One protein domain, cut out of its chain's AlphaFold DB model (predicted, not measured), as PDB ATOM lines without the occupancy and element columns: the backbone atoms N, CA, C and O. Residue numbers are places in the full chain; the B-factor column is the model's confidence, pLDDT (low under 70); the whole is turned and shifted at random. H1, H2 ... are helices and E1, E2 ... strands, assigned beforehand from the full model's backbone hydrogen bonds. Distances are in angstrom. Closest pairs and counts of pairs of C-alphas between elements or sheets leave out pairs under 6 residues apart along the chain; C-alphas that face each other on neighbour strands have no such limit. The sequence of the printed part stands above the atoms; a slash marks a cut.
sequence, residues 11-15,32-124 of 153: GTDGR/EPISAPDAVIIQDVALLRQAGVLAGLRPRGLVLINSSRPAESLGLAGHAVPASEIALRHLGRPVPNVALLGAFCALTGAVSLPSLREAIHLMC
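AT A GLANCE: This is residues 11 to 15 and 32 to 124 of the 153 residues of the protein "Pyruvate:ferredoxin oxidoreductase, gamma subunit" of Nonomuraea gerenzanensis (UniProt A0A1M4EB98). A small sheet of three parallel strands, E1, E2 and E3, has the longest helix, H4, running along one face and the very short H2 over the other. H3 continues past the end of E3 to meet the first part of H4, while H5 lies farther out, beyond H4 from the sheet. The 98 printed residues hold five named helices and three named strands, in the order E1 H1 E2 H2 E3 H3 H4 H5; the sheet's order is E1 E2 E3, and the class is mixed. The whole is compact, with a radius of gyration of the C-alphas of 13.7 A and spans of 36 by 24 by 22 A.

HOW THE PARTS SIT: Residues 11 to 12 pair parallel with residues 40 to 41 of E1, residues 39 to 42. E1 is parallel to E2, residues 62 to 66, at 13 degrees, with N 40 and O 62 2.8 A apart, within hydrogen-bond range. Between them H1, residues 45 to 49, is only just not on the sheet, with 4 pairs of C-alphas within 10 A. E1, H1 and E2 form a strand-helix-strand unit, two parallel neighbour strands with a helix between, with a right-handed crossover. E2, H2 and E3, residues 62 to 66, 71 to 74 and 79 to 81, form another, also right-handed. E2 and E3 are parallel at 26 degrees, with N 79 and O 63 2.8 A apart, within hydrogen-bond range. H2 lies over E3, at a height over the sheet of 8.9 A. H3, residues 83 to 91, is only just not on the sheet, with 4 pairs of C-alphas within 10 A. H4, residues 96 to 108, is on the opposite face from H2, over E2 and along the strands at 26 degrees on the local plane, at a height of 8.9 A. Residues 96 to 100 of H4 touch H3, the closest C-alphas being those of Ser 84 and Pro 96, 4.6 A; the tilt of 69 degrees is steep, only just short of perpendicular, opposite ways. H5, residues 113 to 123, is close to H4 but not clearly touching, the closest C-alphas being those of Cys 105 and Leu 113, 7.3 A; the tilt is shallow, 25 degrees, opposite ways. Every O i to N i+4 pair is within hydrogen-bond range in H3, H4 and H5; H1 has 0 of 1, but 2 of 2 O i to N i+3 pairs, and H2 is too short for an i+4 pair.

IN THESE COORDINATES: E1 begins at C-alpha 39 (-80.735, 23.507, 6.589) and spans 9.9 A; H1 spans 8.0 A, E2 13.4 A, H2 5.2 A and E3 6.5 A. H3 spans 11.3 A. H4 begins at C-alpha 96 (-82.861, 26.790, -9.732) and spans 17.9 A. H5 spans 15.4 A and ends at C-alpha 123 (-81.553, 11.988, -13.416).

THE WHOLE: The C-alphas farthest apart are those of Gly 75 and Leu 122, 37.2 A. Residues 16 to 31 are not printed; C-alphas 15 and 32 are 10.0 A apart across the cut. The link from H1 to E2, residues 50 to 61, is long; the other links between named elements are tight. The mean pLDDT of the printed part is 74.1, with residues 11 to 15, 32 to 38, 47 to 60 and 123 to 124 under 70.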
ATOM      1  N   GLY A  11     -84.861  20.855   4.885       60.72
ATOM      2  CA  GLY A  11     -86.195  21.287   4.480       60.72
ATOM      3  C   GLY A  11     -86.160  21.994   3.128       60.72
ATOM      4  O   GLY A  11     -85.356  22.900   2.915       60.72
ATOM      5  N   THR A  12     -87.057  21.607   2.221       60.91
ATOM      6  CA  THR A  12     -87.351  22.352   0.987       60.91
ATOM      7  C   THR A  12     -88.806  22.804   1.046       60.91
ATOM      8  O   THR A  12     -89.677  21.935   1.021       60.91
ATOM      9  N   ASP A  13     -89.056  24.107   1.173       54.31
ATOM     10  CA  ASP A  13     -90.349  24.811   1.039       54.31
ATOM     11  C   ASP A  13     -91.636  23.977   1.269       54.31
ATOM     12  O   ASP A  13     -92.563  23.954   0.458       54.31
ATOM     13  N   GLY A  14     -91.707  23.276   2.406       46.72
ATOM     14  CA  GLY A  14     -92.902  22.579   2.872       46.72
ATOM     15  C   GLY A  14     -93.727  23.514   3.748       46.72
ATOM     16  O   GLY A  14     -93.224  24.001   4.756       46.72
ATOM     17  N   ARG A  15     -94.988  23.770   3.375       41.44
ATOM     18  CA  ARG A  15     -95.948  24.559   4.170       41.44
ATOM     19  C   ARG A  15     -95.918  24.146   5.650       41.44
ATOM     20  O   ARG A  15     -96.453  23.094   5.998       41.44
ATOM     21  N   GLU A  32     -93.671  14.770   6.082       46.75
ATOM     22  CA  GLU A  32     -93.774  15.319   7.434       46.75
ATOM     23  C   GLU A  32     -93.062  16.688   7.447       46.75
ATOM     24  O   GLU A  32     -91.899  16.769   7.029       46.75
ATOM     25  N   PRO A  33     -93.726  17.783   7.857       54.75
ATOM     26  CA  PRO A  33     -93.051  19.063   8.012       54.75
ATOM     27  C   PRO A  33     -91.923  18.910   9.037       54.75
ATOM     28  O   PRO A  33     -92.137  18.468  10.163       54.75
ATOM     29  N   ILE A  34     -90.696  19.248   8.635       56.00
ATOM     30  CA  ILE A  34     -89.522  19.096   9.497       56.00
ATOM     31  C   ILE A  34     -89.600  20.155  10.600       56.00
ATOM     32  O   ILE A  34     -89.413  21.337  10.333       56.00
ATOM     33  N   SER A  35     -89.833  19.728  11.841       52.97
ATOM     34  CA  SER A  35     -89.984  20.635  12.991       52.97
ATOM     35  C   SER A  35     -88.688  21.335  13.426       52.97
ATOM     36  O   SER A  35     -88.751  22.331  14.139       52.97
ATOM     37  N   ALA A  36     -87.515  20.814  13.034       56.44
ATOM     38  CA  ALA A  36     -86.205  21.375  13.390       56.44
ATOM     39  C   ALA A  36     -85.132  21.128  12.302       56.44
ATOM     40  O   ALA A  36     -84.239  20.285  12.497       56.44
ATOM     41  N   PRO A  37     -85.223  21.804  11.139       61.22
ATOM     42  CA  PRO A  37     -84.270  21.619  10.051       61.22
ATOM     43  C   PRO A  37     -82.877  22.147  10.425       61.22
ATOM     44  O   PRO A  37     -82.728  23.173  11.090       61.22
ATOM     45  N   ASP A  38     -81.852  21.424   9.981       63.44
ATOM     46  CA  ASP A  38     -80.447  21.849  10.011       63.44
ATOM     47  C   ASP A  38     -80.119  22.780   8.845       63.44
ATOM     48  O   ASP A  38     -79.212  23.604   8.931       63.44
ATOM     49  N   ALA A  39     -80.851  22.639   7.741       73.12
ATOM     50  CA  ALA A  39     -80.735  23.507   6.589       73.12
ATOM     51  C   ALA A  39     -82.095  23.728   5.927       73.12
ATOM     52  O   ALA A  39     -82.888  22.794   5.784       73.12
ATOM     53  N   VAL A  40     -82.347  24.960   5.494       78.38
ATOM     54  CA  VAL A  40     -83.549  25.363   4.764       78.38
ATOM     55  C   VAL A  40     -83.126  25.959   3.430       78.38
ATOM     56  O   VAL A  40     -82.325  26.893   3.380       78.38
ATOM     57  N   ILE A  41     -83.666  25.404   2.349       81.44
ATOM     58  CA  ILE A  41     -83.449  25.890   0.987       81.44
ATOM     59  C   ILE A  41     -84.752  26.516   0.492       81.44
ATOM     60  O   ILE A  41     -85.738  25.803   0.312       81.44
ATOM     61  N   ILE A  42     -84.717  27.824   0.248       82.19
ATOM     62  CA  ILE A  42     -85.835  28.644  -0.222       82.19
ATOM     63  C   ILE A  42     -85.651  28.892  -1.716       82.19
ATOM     64  O   ILE A  42     -84.770  29.647  -2.135       82.19
ATOM     65  N   GLN A  43     -86.458  28.233  -2.540       81.31
ATOM     66  CA  GLN A  43     -86.357  28.319  -4.002       81.31
ATOM     67  C   GLN A  43     -87.108  29.526  -4.567       81.31
ATOM     68  O   GLN A  43     -86.745  30.022  -5.637       81.31
ATOM     69  N   ASP A  44     -88.130  29.988  -3.846       75.75
ATOM     70  CA  ASP A  44     -88.965  31.126  -4.216       75.75
ATOM     71  C   ASP A  44     -89.055  32.137  -3.063       75.75
ATOM     72  O   ASP A  44     -89.633  31.880  -2.006       75.75
ATOM     73  N   VAL A  45     -88.497  33.328  -3.295       70.19
ATOM     74  CA  VAL A  45     -88.500  34.452  -2.346       70.19
ATOM     75  C   VAL A  45     -89.923  34.906  -2.003       70.19
ATOM     76  O   VAL A  45     -90.150  35.432  -0.913       70.19
ATOM     77  N   ALA A  46     -90.909  34.692  -2.883       72.31
ATOM     78  CA  ALA A  46     -92.304  35.035  -2.615       72.31
ATOM     79  C   ALA A  46     -92.862  34.292  -1.389       72.31
ATOM     80  O   ALA A  46     -93.742  34.820  -0.702       72.31
ATOM     81  N   LEU A  47     -92.312  33.118  -1.064       68.00
ATOM     82  CA  LEU A  47     -92.709  32.323   0.098       68.00
ATOM     83  C   LEU A  47     -92.274  32.948   1.428       68.00
ATOM     84  O   LEU A  47     -92.900  32.669   2.444       68.00
ATOM     85  N   LEU A  48     -91.303  33.872   1.440       67.06
ATOM     86  CA  LEU A  48     -90.930  34.613   2.656       67.06
ATOM     87  C   LEU A  48     -92.079  35.443   3.237       67.06
ATOM     88  O   LEU A  48     -92.087  35.737   4.428       67.06
ATOM     89  N   ARG A  49     -93.056  35.827   2.405       64.25
ATOM     90  CA  ARG A  49     -94.248  36.565   2.849       64.25
ATOM     91  C   ARG A  49     -95.239  35.681   3.610       64.25
ATOM     92  O   ARG A  49     -96.151  36.205   4.244       64.25
ATOM     93  N   GLN A  50     -95.088  34.359   3.540       58.06
ATOM     94  CA  GLN A  50     -95.910  33.410   4.280       58.06
ATOM     95  C   GLN A  50     -95.260  33.137   5.639       58.06
ATOM     96  O   GLN A  50     -94.100  32.741   5.732       58.06
ATOM     97  N   ALA A  51     -96.010  33.379   6.714       51.78
ATOM     98  CA  ALA A  51     -95.514  33.215   8.074       51.78
ATOM     99  C   ALA A  51     -95.047  31.767   8.327       51.78
ATOM    100  O   ALA A  51     -95.809  30.823   8.123       51.78
ATOM    101  N   GLY A  52     -93.806  31.604   8.802       61.00
ATOM    102  CA  GLY A  52     -93.307  30.338   9.352       61.00
ATOM    103  C   GLY A  52     -92.279  29.556   8.524       61.00
ATOM    104  O   GLY A  52     -91.921  28.465   8.949       61.00
ATOM    105  N   VAL A  53     -91.753  30.075   7.405       62.88
ATOM    106  CA  VAL A  53     -90.739  29.356   6.584       62.88
ATOM    107  C   VAL A  53     -89.440  29.066   7.352       62.88
ATOM    108  O   VAL A  53     -88.789  28.052   7.120       62.88
ATOM    109  N   LEU A  54     -89.083  29.933   8.301       61.97
ATOM    110  CA  LEU A  54     -87.912  29.766   9.167       61.97
ATOM    111  C   LEU A  54     -88.257  29.262  10.578       61.97
ATOM    112  O   LEU A  54     -87.383  29.209  11.445       61.97
ATOM    113  N   ALA A  55     -89.524  28.932  10.850       59.72
ATOM    114  CA  ALA A  55     -89.933  28.497  12.181       59.72
ATOM    115  C   ALA A  55     -89.271  27.151  12.522       59.72
ATOM    116  O   ALA A  55     -89.402  26.182  11.780       59.72
ATOM    117  N   GLY A  56     -88.550  27.101  13.646       60.97
ATOM    118  CA  GLY A  56     -87.850  25.895  14.101       60.97
ATOM    119  C   GLY A  56     -86.428  25.716  13.554       60.97
ATOM    120  O   GLY A  56     -85.785  24.718  13.880       60.97
ATOM    121  N   LEU A  57     -85.896  26.662  12.768       63.09
ATOM    122  CA  LEU A  57     -84.488  26.624  12.363       63.09
ATOM    123  C   LEU A  57     -83.581  26.734  13.597       63.09
ATOM    124  O   LEU A  57     -83.749  27.617  14.441       63.09
ATOM    125  N   ARG A  58     -82.589  25.844  13.697       64.44
ATOM    126  CA  ARG A  58     -81.597  25.915  14.780       64.44
ATOM    127  C   ARG A  58     -80.738  27.183  14.643       64.44
ATOM    128  O   ARG A  58     -80.499  27.622  13.523       64.44
ATOM    129  N   PRO A  59     -80.154  27.717  15.735       60.69
ATOM    130  CA  PRO A  59     -79.318  28.929  15.697       60.69
ATOM    131  C   PRO A  59     -78.087  28.858  14.774       60.69
ATOM    132  O   PRO A  59     -77.498  29.882  14.451       60.69
ATOM    133  N   ARG A  60     -77.675  27.647  14.372       67.56
ATOM    134  CA  ARG A  60     -76.583  27.377  13.419       67.56
ATOM    135  C   ARG A  60     -77.071  26.747  12.110       67.56
ATOM    136  O   ARG A  60     -76.277  26.163  11.380       67.56
ATOM    137  N   GLY A  61     -78.376  26.789  11.858       71.75
ATOM    138  CA  GLY A  61     -78.968  26.201  10.670       71.75
ATOM    139  C   GLY A  61     -78.578  26.976   9.414       71.75
ATOM    140  O   GLY A  61     -78.508  28.204   9.426       71.75
ATOM    141  N   LEU A  62     -78.317  26.260   8.325       77.81
ATOM    142  CA  LEU A  62     -77.964  26.861   7.044       77.81
ATOM    143  C   LEU A  62     -79.227  27.355   6.335       77.81
ATOM    144  O   LEU A  62     -80.100  26.556   6.010       77.81
ATOM    145  N   VAL A  63     -79.309  28.647   6.026       82.94
ATOM    146  CA  VAL A  63     -80.362  29.183   5.151       82.94
ATOM    147  C   VAL A  63     -79.762  29.482   3.790       82.94
ATOM    148  O   VAL A  63     -78.801  30.244   3.686       82.94
ATOM    149  N   LEU A  64     -80.333  28.891   2.747       84.06
ATOM    150  CA  LEU A  64     -79.964  29.137   1.361       84.06
ATOM    151  C   LEU A  64     -81.184  29.663   0.613       84.06
ATOM    152  O   LEU A  64     -82.214  28.998   0.591       84.06
ATOM    153  N   ILE A  65     -81.075  30.829  -0.017       86.69
ATOM    154  CA  ILE A  65     -82.180  31.445  -0.752       86.69
ATOM    155  C   ILE A  65     -81.816  31.717  -2.207       86.69
ATOM    156  O   ILE A  65     -80.742  32.235  -2.512       86.69
ATOM    157  N   ASN A  66     -82.735  31.392  -3.113       87.81
ATOM    158  CA  ASN A  66     -82.647  31.773  -4.513       87.81
ATOM    159  C   ASN A  66     -82.989  33.254  -4.681       87.81
ATOM    160  O   ASN A  66     -84.156  33.618  -4.789       87.81
ATOM    161  N   SER A  67     -81.981  34.117  -4.688       84.88
ATOM    162  CA  SER A  67     -82.166  35.549  -4.885       84.88
ATOM    163  C   SER A  67     -80.917  36.171  -5.484       84.88
ATOM    164  O   SER A  67     -79.795  35.816  -5.126       84.88
ATOM    165  N   SER A  68     -81.120  37.148  -6.363       84.00
ATOM    166  CA  SER A  68     -80.061  38.031  -6.867       84.00
ATOM    167  C   SER A  68     -79.719  39.151  -5.886       84.00
ATOM    168  O   SER A  68     -78.727  39.854  -6.060       84.00
ATOM    169  N   ARG A  69     -80.544  39.336  -4.850       85.25
ATOM    170  CA  ARG A  69     -80.317  40.288  -3.760       85.25
ATOM    171  C   ARG A  69     -79.676  39.587  -2.563       85.25
ATOM    172  O   ARG A  69     -80.028  38.433  -2.313       85.25
ATOM    173  N   PRO A  70     -78.817  40.280  -1.795       82.19
ATOM    174  CA  PRO A  70     -78.200  39.720  -0.595       82.19
ATOM    175  C   PRO A  70     -79.262  39.302   0.434       82.19
ATOM    176  O   PRO A  70     -80.322  39.931   0.525       82.19
ATOM    177  N   ALA A  71     -78.992  38.245   1.202       82.81
ATOM    178  CA  ALA A  71     -79.948  37.679   2.158       82.81
ATOM    179  C   ALA A  71     -80.343  38.697   3.245       82.81
ATOM    180  O   ALA A  71     -81.504  38.769   3.645       82.81
ATOM    181  N   GLU A  72     -79.409  39.565   3.624       81.38
ATOM    182  CA  GLU A  72     -79.587  40.648   4.587       81.38
ATOM    183  C   GLU A  72     -80.640  41.656   4.112       81.38
ATOM    184  O   GLU A  72     -81.468  42.107   4.899       81.38
ATOM    185  N   SER A  73     -80.684  41.949   2.806       81.44
ATOM    186  CA  SER A  73     -81.709  42.834   2.226       81.44
ATOM    187  C   SER A  73     -83.115  42.227   2.233       81.44
ATOM    188  O   SER A  73     -84.099  42.934   2.023       81.44
ATOM    189  N   LEU A  74     -83.210  40.917   2.470       76.00
ATOM    190  CA  LEU A  74     -84.456  40.170   2.620       76.00
ATOM    191  C   LEU A  74     -84.806  39.933   4.098       76.00
ATOM    192  O   LEU A  74     -85.815  39.291   4.381       76.00
ATOM    193  N   GLY A  75     -83.991  40.439   5.033       76.69
ATOM    194  CA  GLY A  75     -84.168  40.235   6.472       76.69
ATOM    195  C   GLY A  75     -83.803  38.827   6.947       76.69
ATOM    196  O   GLY A  75     -84.324  38.379   7.966       76.69
ATOM    197  N   LEU A  76     -82.943  38.110   6.215       77.62
ATOM    198  CA  LEU A  76     -82.547  36.736   6.526       77.62
ATOM    199  C   LEU A  76     -81.058  36.663   6.870       77.62
ATOM    200  O   LEU A  76     -80.221  37.219   6.163       77.62
ATOM    201  N   ALA A  77     -80.725  35.903   7.911       77.88
ATOM    202  CA  ALA A  77     -79.353  35.493   8.188       77.88
ATOM    203  C   ALA A  77     -79.060  34.202   7.404       77.88
ATOM    204  O   ALA A  77     -79.489  33.119   7.803       77.88
ATOM    205  N   GLY A  78     -78.390  34.318   6.253       84.00
ATOM    206  CA  GLY A  78     -78.136  33.184   5.363       84.00
ATOM    207  C   GLY A  78     -77.370  33.546   4.094       84.00
ATOM    208  O   GLY A  78     -76.830  34.639   3.962       84.00
ATOM    209  N   HIS A  79     -77.351  32.619   3.140       84.88
ATOM    210  CA  HIS A  79     -76.685  32.785   1.852       84.88
ATOM    211  C   HIS A  79     -77.706  32.995   0.737       84.88
ATOM    212  O   HIS A  79     -78.595  32.165   0.537       84.88
ATOM    213  N   ALA A  80     -77.552  34.076  -0.023       87.88
ATOM    214  CA  ALA A  80     -78.303  34.294  -1.251       87.88
ATOM    215  C   ALA A  80     -77.496  33.821  -2.463       87.88
ATOM    216  O   ALA A  80     -76.315  34.139  -2.600       87.88
ATOM    217  N   VAL A  81     -78.141  33.061  -3.344       87.06
ATOM    218  CA  VAL A  81     -77.556  32.586  -4.598       87.06
ATOM    219  C   VAL A  81     -78.524  32.903  -5.734       87.06
ATOM    220  O   VAL A  81     -79.678  32.484  -5.658       87.06
ATOM    221  N   PRO A  82     -78.090  33.569  -6.821       87.00
ATOM    222  CA  PRO A  82     -78.925  33.808  -7.997       87.00
ATOM    223  C   PRO A  82     -79.056  32.522  -8.830       87.00
ATOM    224  O   PRO A  82     -78.581  32.426  -9.963       87.00
ATOM    225  N   ALA A  83     -79.664  31.486  -8.255       85.12
ATOM    226  CA  ALA A  83     -79.697  30.142  -8.815       85.12
ATOM    227  C   ALA A  83     -80.455  30.092 -10.146       85.12
ATOM    228  O   ALA A  83     -80.017  29.413 -11.076       85.12
ATOM    229  N   SER A  84     -81.542  30.858 -10.268       83.94
ATOM    230  CA  SER A  84     -82.272  31.002 -11.531       83.94
ATOM    231  C   SER A  84     -81.405  31.612 -12.638       83.94
ATOM    232  O   SER A  84     -81.413  31.103 -13.755       83.94
ATOM    233  N   GLU A  85     -80.618  32.653 -12.346       85.75
ATOM    234  CA  GLU A  85     -79.736  33.295 -13.336       85.75
ATOM    235  C   GLU A  85     -78.561  32.398 -13.721       85.75
ATOM    236  O   GLU A  85     -78.201  32.303 -14.893       85.75
ATOM    237  N   ILE A  86     -77.971  31.707 -12.742       84.56
ATOM    238  CA  ILE A  86     -76.919  30.714 -12.979       84.56
ATOM    239  C   ILE A  86     -77.456  29.618 -13.906       84.56
ATOM    240  O   ILE A  86     -76.830  29.307 -14.919       84.56
ATOM    241  N   ALA A  87     -78.638  29.072 -13.616       84.31
ATOM    242  CA  ALA A  87     -79.255  28.053 -14.455       84.31
ATOM    243  C   ALA A  87     -79.594  28.582 -15.856       84.31
ATOM    244  O   ALA A  87     -79.332  27.898 -16.840       84.31
ATOM    245  N   LEU A  88     -80.100  29.811 -15.975       84.81
ATOM    246  CA  LEU A  88     -80.357  30.442 -17.271       84.81
ATOM    247  C   LEU A  88     -79.075  30.586 -18.100       84.81
ATOM    248  O   LEU A  88     -79.070  30.196 -19.265       84.81
ATOM    249  N   ARG A  89     -77.980  31.068 -17.501       85.88
ATOM    250  CA  ARG A  89     -76.692  31.244 -18.194       85.88
ATOM    251  C   ARG A  89     -76.076  29.929 -18.664       85.88
ATOM    252  O   ARG A  89     -75.502  29.889 -19.744       85.88
ATOM    253  N   HIS A  90     -76.172  28.868 -17.863       82.38
ATOM    254  CA  HIS A  90     -75.479  27.606 -18.146       82.38
ATOM    255  C   HIS A  90     -76.345  26.545 -18.831       82.38
ATOM    256  O   HIS A  90     -75.815  25.691 -19.536       82.38
ATOM    257  N   LEU A  91     -77.658  26.564 -18.608       78.88
ATOM    258  CA  LEU A  91     -78.589  25.534 -19.080       78.88
ATOM    259  C   LEU A  91     -79.633  26.084 -20.060       78.88
ATOM    260  O   LEU A  91     -80.410  25.299 -20.599       78.88
ATOM    261  N   GLY A  92     -79.707  27.406 -20.257       78.75
ATOM    262  CA  GLY A  92     -80.710  28.050 -21.113       78.75
ATOM    263  C   GLY A  92     -82.139  27.996 -20.559       78.75
ATOM    264  O   GLY A  92     -83.082  28.377 -21.244       78.75
ATOM    265  N   ARG A  93     -82.321  27.515 -19.324       77.94
ATOM    266  CA  ARG A  93     -83.621  27.423 -18.645       77.94
ATOM    267  C   ARG A  93     -83.474  27.671 -17.141       77.94
ATOM    268  O   ARG A  93     -82.467  27.258 -16.563       77.94
ATOM    269  N   PRO A  94     -84.468  28.295 -16.483       73.38
ATOM    270  CA  PRO A  94     -84.406  28.597 -15.058       73.38
ATOM    271  C   PRO A  94     -84.698  27.328 -14.250       73.38
ATOM    272  O   PRO A  94     -85.830  27.067 -13.856       73.38
ATOM    273  N   VAL A  95     -83.672  26.504 -14.032       79.19
ATOM    274  CA  VAL A  95     -83.738  25.311 -13.169       79.19
ATOM    275  C   VAL A  95     -82.965  25.599 -11.880       79.19
ATOM    276  O   VAL A  95     -81.820  25.155 -11.737       79.19
ATOM    277  N   PRO A  96     -83.557  26.359 -10.940       78.50
ATOM    278  CA  PRO A  96     -82.861  26.790  -9.732       78.50
ATOM    279  C   PRO A  96     -82.445  25.605  -8.857       78.50
ATOM    280  O   PRO A  96     -81.404  25.664  -8.216       78.50
ATOM    281  N   ASN A  97     -83.183  24.495  -8.889       81.44
ATOM    282  CA  ASN A  97     -82.972  23.337  -8.015       81.44
ATOM    283  C   ASN A  97     -81.557  22.758  -8.128       81.44
ATOM    284  O   ASN A  97     -80.951  22.426  -7.115       81.44
ATOM    285  N   VAL A  98     -81.013  22.661  -9.347       81.00
ATOM    286  CA  VAL A  98     -79.666  22.106  -9.572       81.00
ATOM    287  C   VAL A  98     -78.594  23.082  -9.093       81.00
ATOM    288  O   VAL A  98     -77.627  22.673  -8.453       81.00
ATOM    289  N   ALA A  99     -78.779  24.377  -9.356       84.31
ATOM    290  CA  ALA A  99     -77.851  25.413  -8.916       84.31
ATOM    291  C   ALA A  99     -77.855  25.577  -7.383       84.31
ATOM    292  O   ALA A  99     -76.790  25.677  -6.777       84.31
ATOM    293  N   LEU A 100     -79.026  25.513  -6.740       84.56
ATOM    294  CA  LEU A 100     -79.160  25.522  -5.280       84.56
ATOM    295  C   LEU A 100     -78.567  24.267  -4.647       84.56
ATOM    296  O   LEU A 100     -77.897  24.371  -3.626       84.56
ATOM    297  N   LEU A 101     -78.760  23.094  -5.255       83.06
ATOM    298  CA  LEU A 101     -78.129  21.866  -4.779       83.06
ATOM    299  C   LEU A 101     -76.600  21.968  -4.859       83.06
ATOM    300  O   LEU A 101     -75.919  21.600  -3.908       83.06
ATOM    301  N   GLY A 102     -76.059  22.530  -5.943       82.56
ATOM    302  CA  GLY A 102     -74.626  22.812  -6.059       82.56
ATOM    303  C   GLY A 102     -74.118  23.754  -4.964       82.56
ATOM    304  O   GLY A 102     -73.121  23.453  -4.310       82.56
ATOM    305  N   ALA A 103     -74.836  24.850  -4.706       84.81
ATOM    306  CA  ALA A 103     -74.509  25.779  -3.626       84.81
ATOM    307  C   ALA A 103     -74.588  25.115  -2.241       84.81
ATOM    308  O   ALA A 103     -73.696  25.292  -1.415       84.81
ATOM    309  N   PHE A 104     -75.604  24.288  -2.002       84.12
ATOM    310  CA  PHE A 104     -75.743  23.516  -0.772       84.12
ATOM    311  C   PHE A 104     -74.575  22.541  -0.565       84.12
ATOM    312  O   PHE A 104     -74.037  22.456   0.539       84.12
ATOM    313  N   CYS A 105     -74.140  21.844  -1.618       83.75
ATOM    314  CA  CYS A 105     -72.985  20.945  -1.555       83.75
ATOM    315  C   CYS A 105     -71.697  21.713  -1.229       83.75
ATOM    316  O   CYS A 105     -70.907  21.253  -0.408       83.75
ATOM    317  N   ALA A 106     -71.506  22.895  -1.824       81.25
ATOM    318  CA  ALA A 106     -70.345  23.745  -1.563       81.25
ATOM    319  C   ALA A 106     -70.310  24.277  -0.119       81.25
ATOM    320  O   ALA A 106     -69.239  24.354   0.474       81.25
ATOM    321  N   LEU A 107     -71.471  24.617   0.449       80.25
ATOM    322  CA  LEU A 107     -71.584  25.177   1.802       80.25
ATOM    323  C   LEU A 107     -71.508  24.113   2.903       80.25
ATOM    324  O   LEU A 107     -70.916  24.356   3.950       80.25
ATOM    325  N   THR A 108     -72.110  22.942   2.686       78.38
ATOM    326  CA  THR A 108     -72.189  21.890   3.714       78.38
ATOM    327  C   THR A 108     -71.073  20.860   3.618       78.38
ATOM    328  O   THR A 108     -70.772  20.199   4.606       78.38
ATOM    329  N   GLY A 109     -70.496  20.654   2.429       75.81
ATOM    330  CA  GLY A 109     -69.586  19.536   2.164       75.81
ATOM    331  C   GLY A 109     -70.222  18.151   2.355       75.81
ATOM    332  O   GLY A 109     -69.515  17.148   2.285       75.81
ATOM    333  N   ALA A 110     -71.539  18.077   2.592       73.00
ATOM    334  CA  ALA A 110     -72.247  16.839   2.912       73.00
ATOM    335  C   ALA A 110     -72.342  15.888   1.710       73.00
ATOM    336  O   ALA A 110     -72.454  14.675   1.873       73.00
ATOM    337  N   VAL A 111     -72.279  16.438   0.495       74.31
ATOM    338  CA  VAL A 111     -72.286  15.684  -0.759       74.31
ATOM    339  C   VAL A 111     -71.064  16.083  -1.572       74.31
ATOM    340  O   VAL A 111     -70.812  17.264  -1.810       74.31
ATOM    341  N   SER A 112     -70.301  15.082  -2.016       76.81
ATOM    342  CA  SER A 112     -69.126  15.310  -2.853       76.81
ATOM    343  C   SER A 112     -69.529  15.755  -4.266       76.81
ATOM    344  O   SER A 112     -70.523  15.279  -4.823       76.81
ATOM    345  N   LEU A 113     -68.735  16.636  -4.884       74.62
ATOM    346  CA  LEU A 113     -68.950  17.070  -6.270       74.62
ATOM    347  C   LEU A 113     -69.013  15.883  -7.266       74.62
ATOM    348  O   LEU A 113     -69.894  15.900  -8.130       74.62
ATOM    349  N   PRO A 114     -68.168  14.831  -7.147       77.06
ATOM    350  CA  PRO A 114     -68.303  13.627  -7.969       77.06
ATOM    351  C   PRO A 114     -69.664  12.935  -7.813       77.06
ATOM    352  O   PRO A 114     -70.304  12.625  -8.814       77.06
ATOM    353  N   SER A 115     -70.148  12.750  -6.578       76.56
ATOM    354  CA  SER A 115     -71.455  12.127  -6.315       76.56
ATOM    355  C   SER A 115     -72.609  12.945  -6.894       76.56
ATOM    356  O   SER A 115     -73.542  12.384  -7.468       76.56
ATOM    357  N   LEU A 116     -72.535  14.275  -6.785       77.81
ATOM    358  CA  LEU A 116     -73.529  15.176  -7.361       77.81
ATOM    359  C   LEU A 116     -73.567  15.069  -8.891       77.81
ATOM    360  O   LEU A 116     -74.644  15.004  -9.486       77.81
ATOM    361  N   ARG A 117     -72.396  15.023  -9.533       78.06
ATOM    362  CA  ARG A 117     -72.279  14.882 -10.987       78.06
ATOM    363  C   ARG A 117     -72.893  13.571 -11.480       78.06
ATOM    364  O   ARG A 117     -73.664  13.594 -12.438       78.06
ATOM    365  N   GLU A 118     -72.603  12.460 -10.810       78.88
ATOM    366  CA  GLU A 118     -73.186  11.155 -11.143       78.88
ATOM    367  C   GLU A 118     -74.713  11.153 -10.989       78.88
ATOM    368  O   GLU A 118     -75.430  10.700 -11.881       78.88
ATOM    369  N   ALA A 119     -75.239  11.739  -9.909       76.00
ATOM    370  CA  ALA A 119     -76.682  11.840  -9.692       76.00
ATOM    371  C   ALA A 119     -77.385  12.651 -10.797       76.00
ATOM    372  O   ALA A 119     -78.441  12.249 -11.291       76.00
ATOM    373  N   ILE A 120     -76.785  13.763 -11.235       74.81
ATOM    374  CA  ILE A 120     -77.310  14.569 -12.347       74.81
ATOM    375  C   ILE A 120     -77.280  13.774 -13.657       74.81
ATOM    376  O   ILE A 120     -78.252  13.823 -14.412       74.81
ATOM    377  N   HIS A 121     -76.216  13.010 -13.924       74.25
ATOM    378  CA  HIS A 121     -76.135  12.151 -15.110       74.25
ATOM    379  C   HIS A 121     -77.205  11.052 -15.123       74.25
ATOM    380  O   HIS A 121     -77.731  10.733 -16.189       74.25
ATOM    381  N   LEU A 122     -77.560  10.502 -13.959       71.38
ATOM    382  CA  LEU A 122     -78.629   9.511 -13.827       71.38
ATOM    383  C   LEU A 122     -80.027  10.130 -13.973       71.38
ATOM    384  O   LEU A 122     -80.912   9.509 -14.562       71.38
ATOM    385  N   MET A 123     -80.236  11.342 -13.449       64.50
ATOM    386  CA  MET A 123     -81.553  11.988 -13.416       64.50
ATOM    387  C   MET A 123     -81.898  12.777 -14.686       64.50
ATOM    388  O   MET A 123     -83.074  12.909 -15.020       64.50
ATOM    389  N   CYS A 124     -80.898  13.285 -15.408       55.75
ATOM    390  CA  CYS A 124     -81.056  13.878 -16.736       55.75
ATOM    391  C   CYS A 124     -80.546  12.905 -17.810       55.75
ATOM    392  O   CYS A 124     -79.424  13.064 -18.304       55.75
TER     393      CYS A 124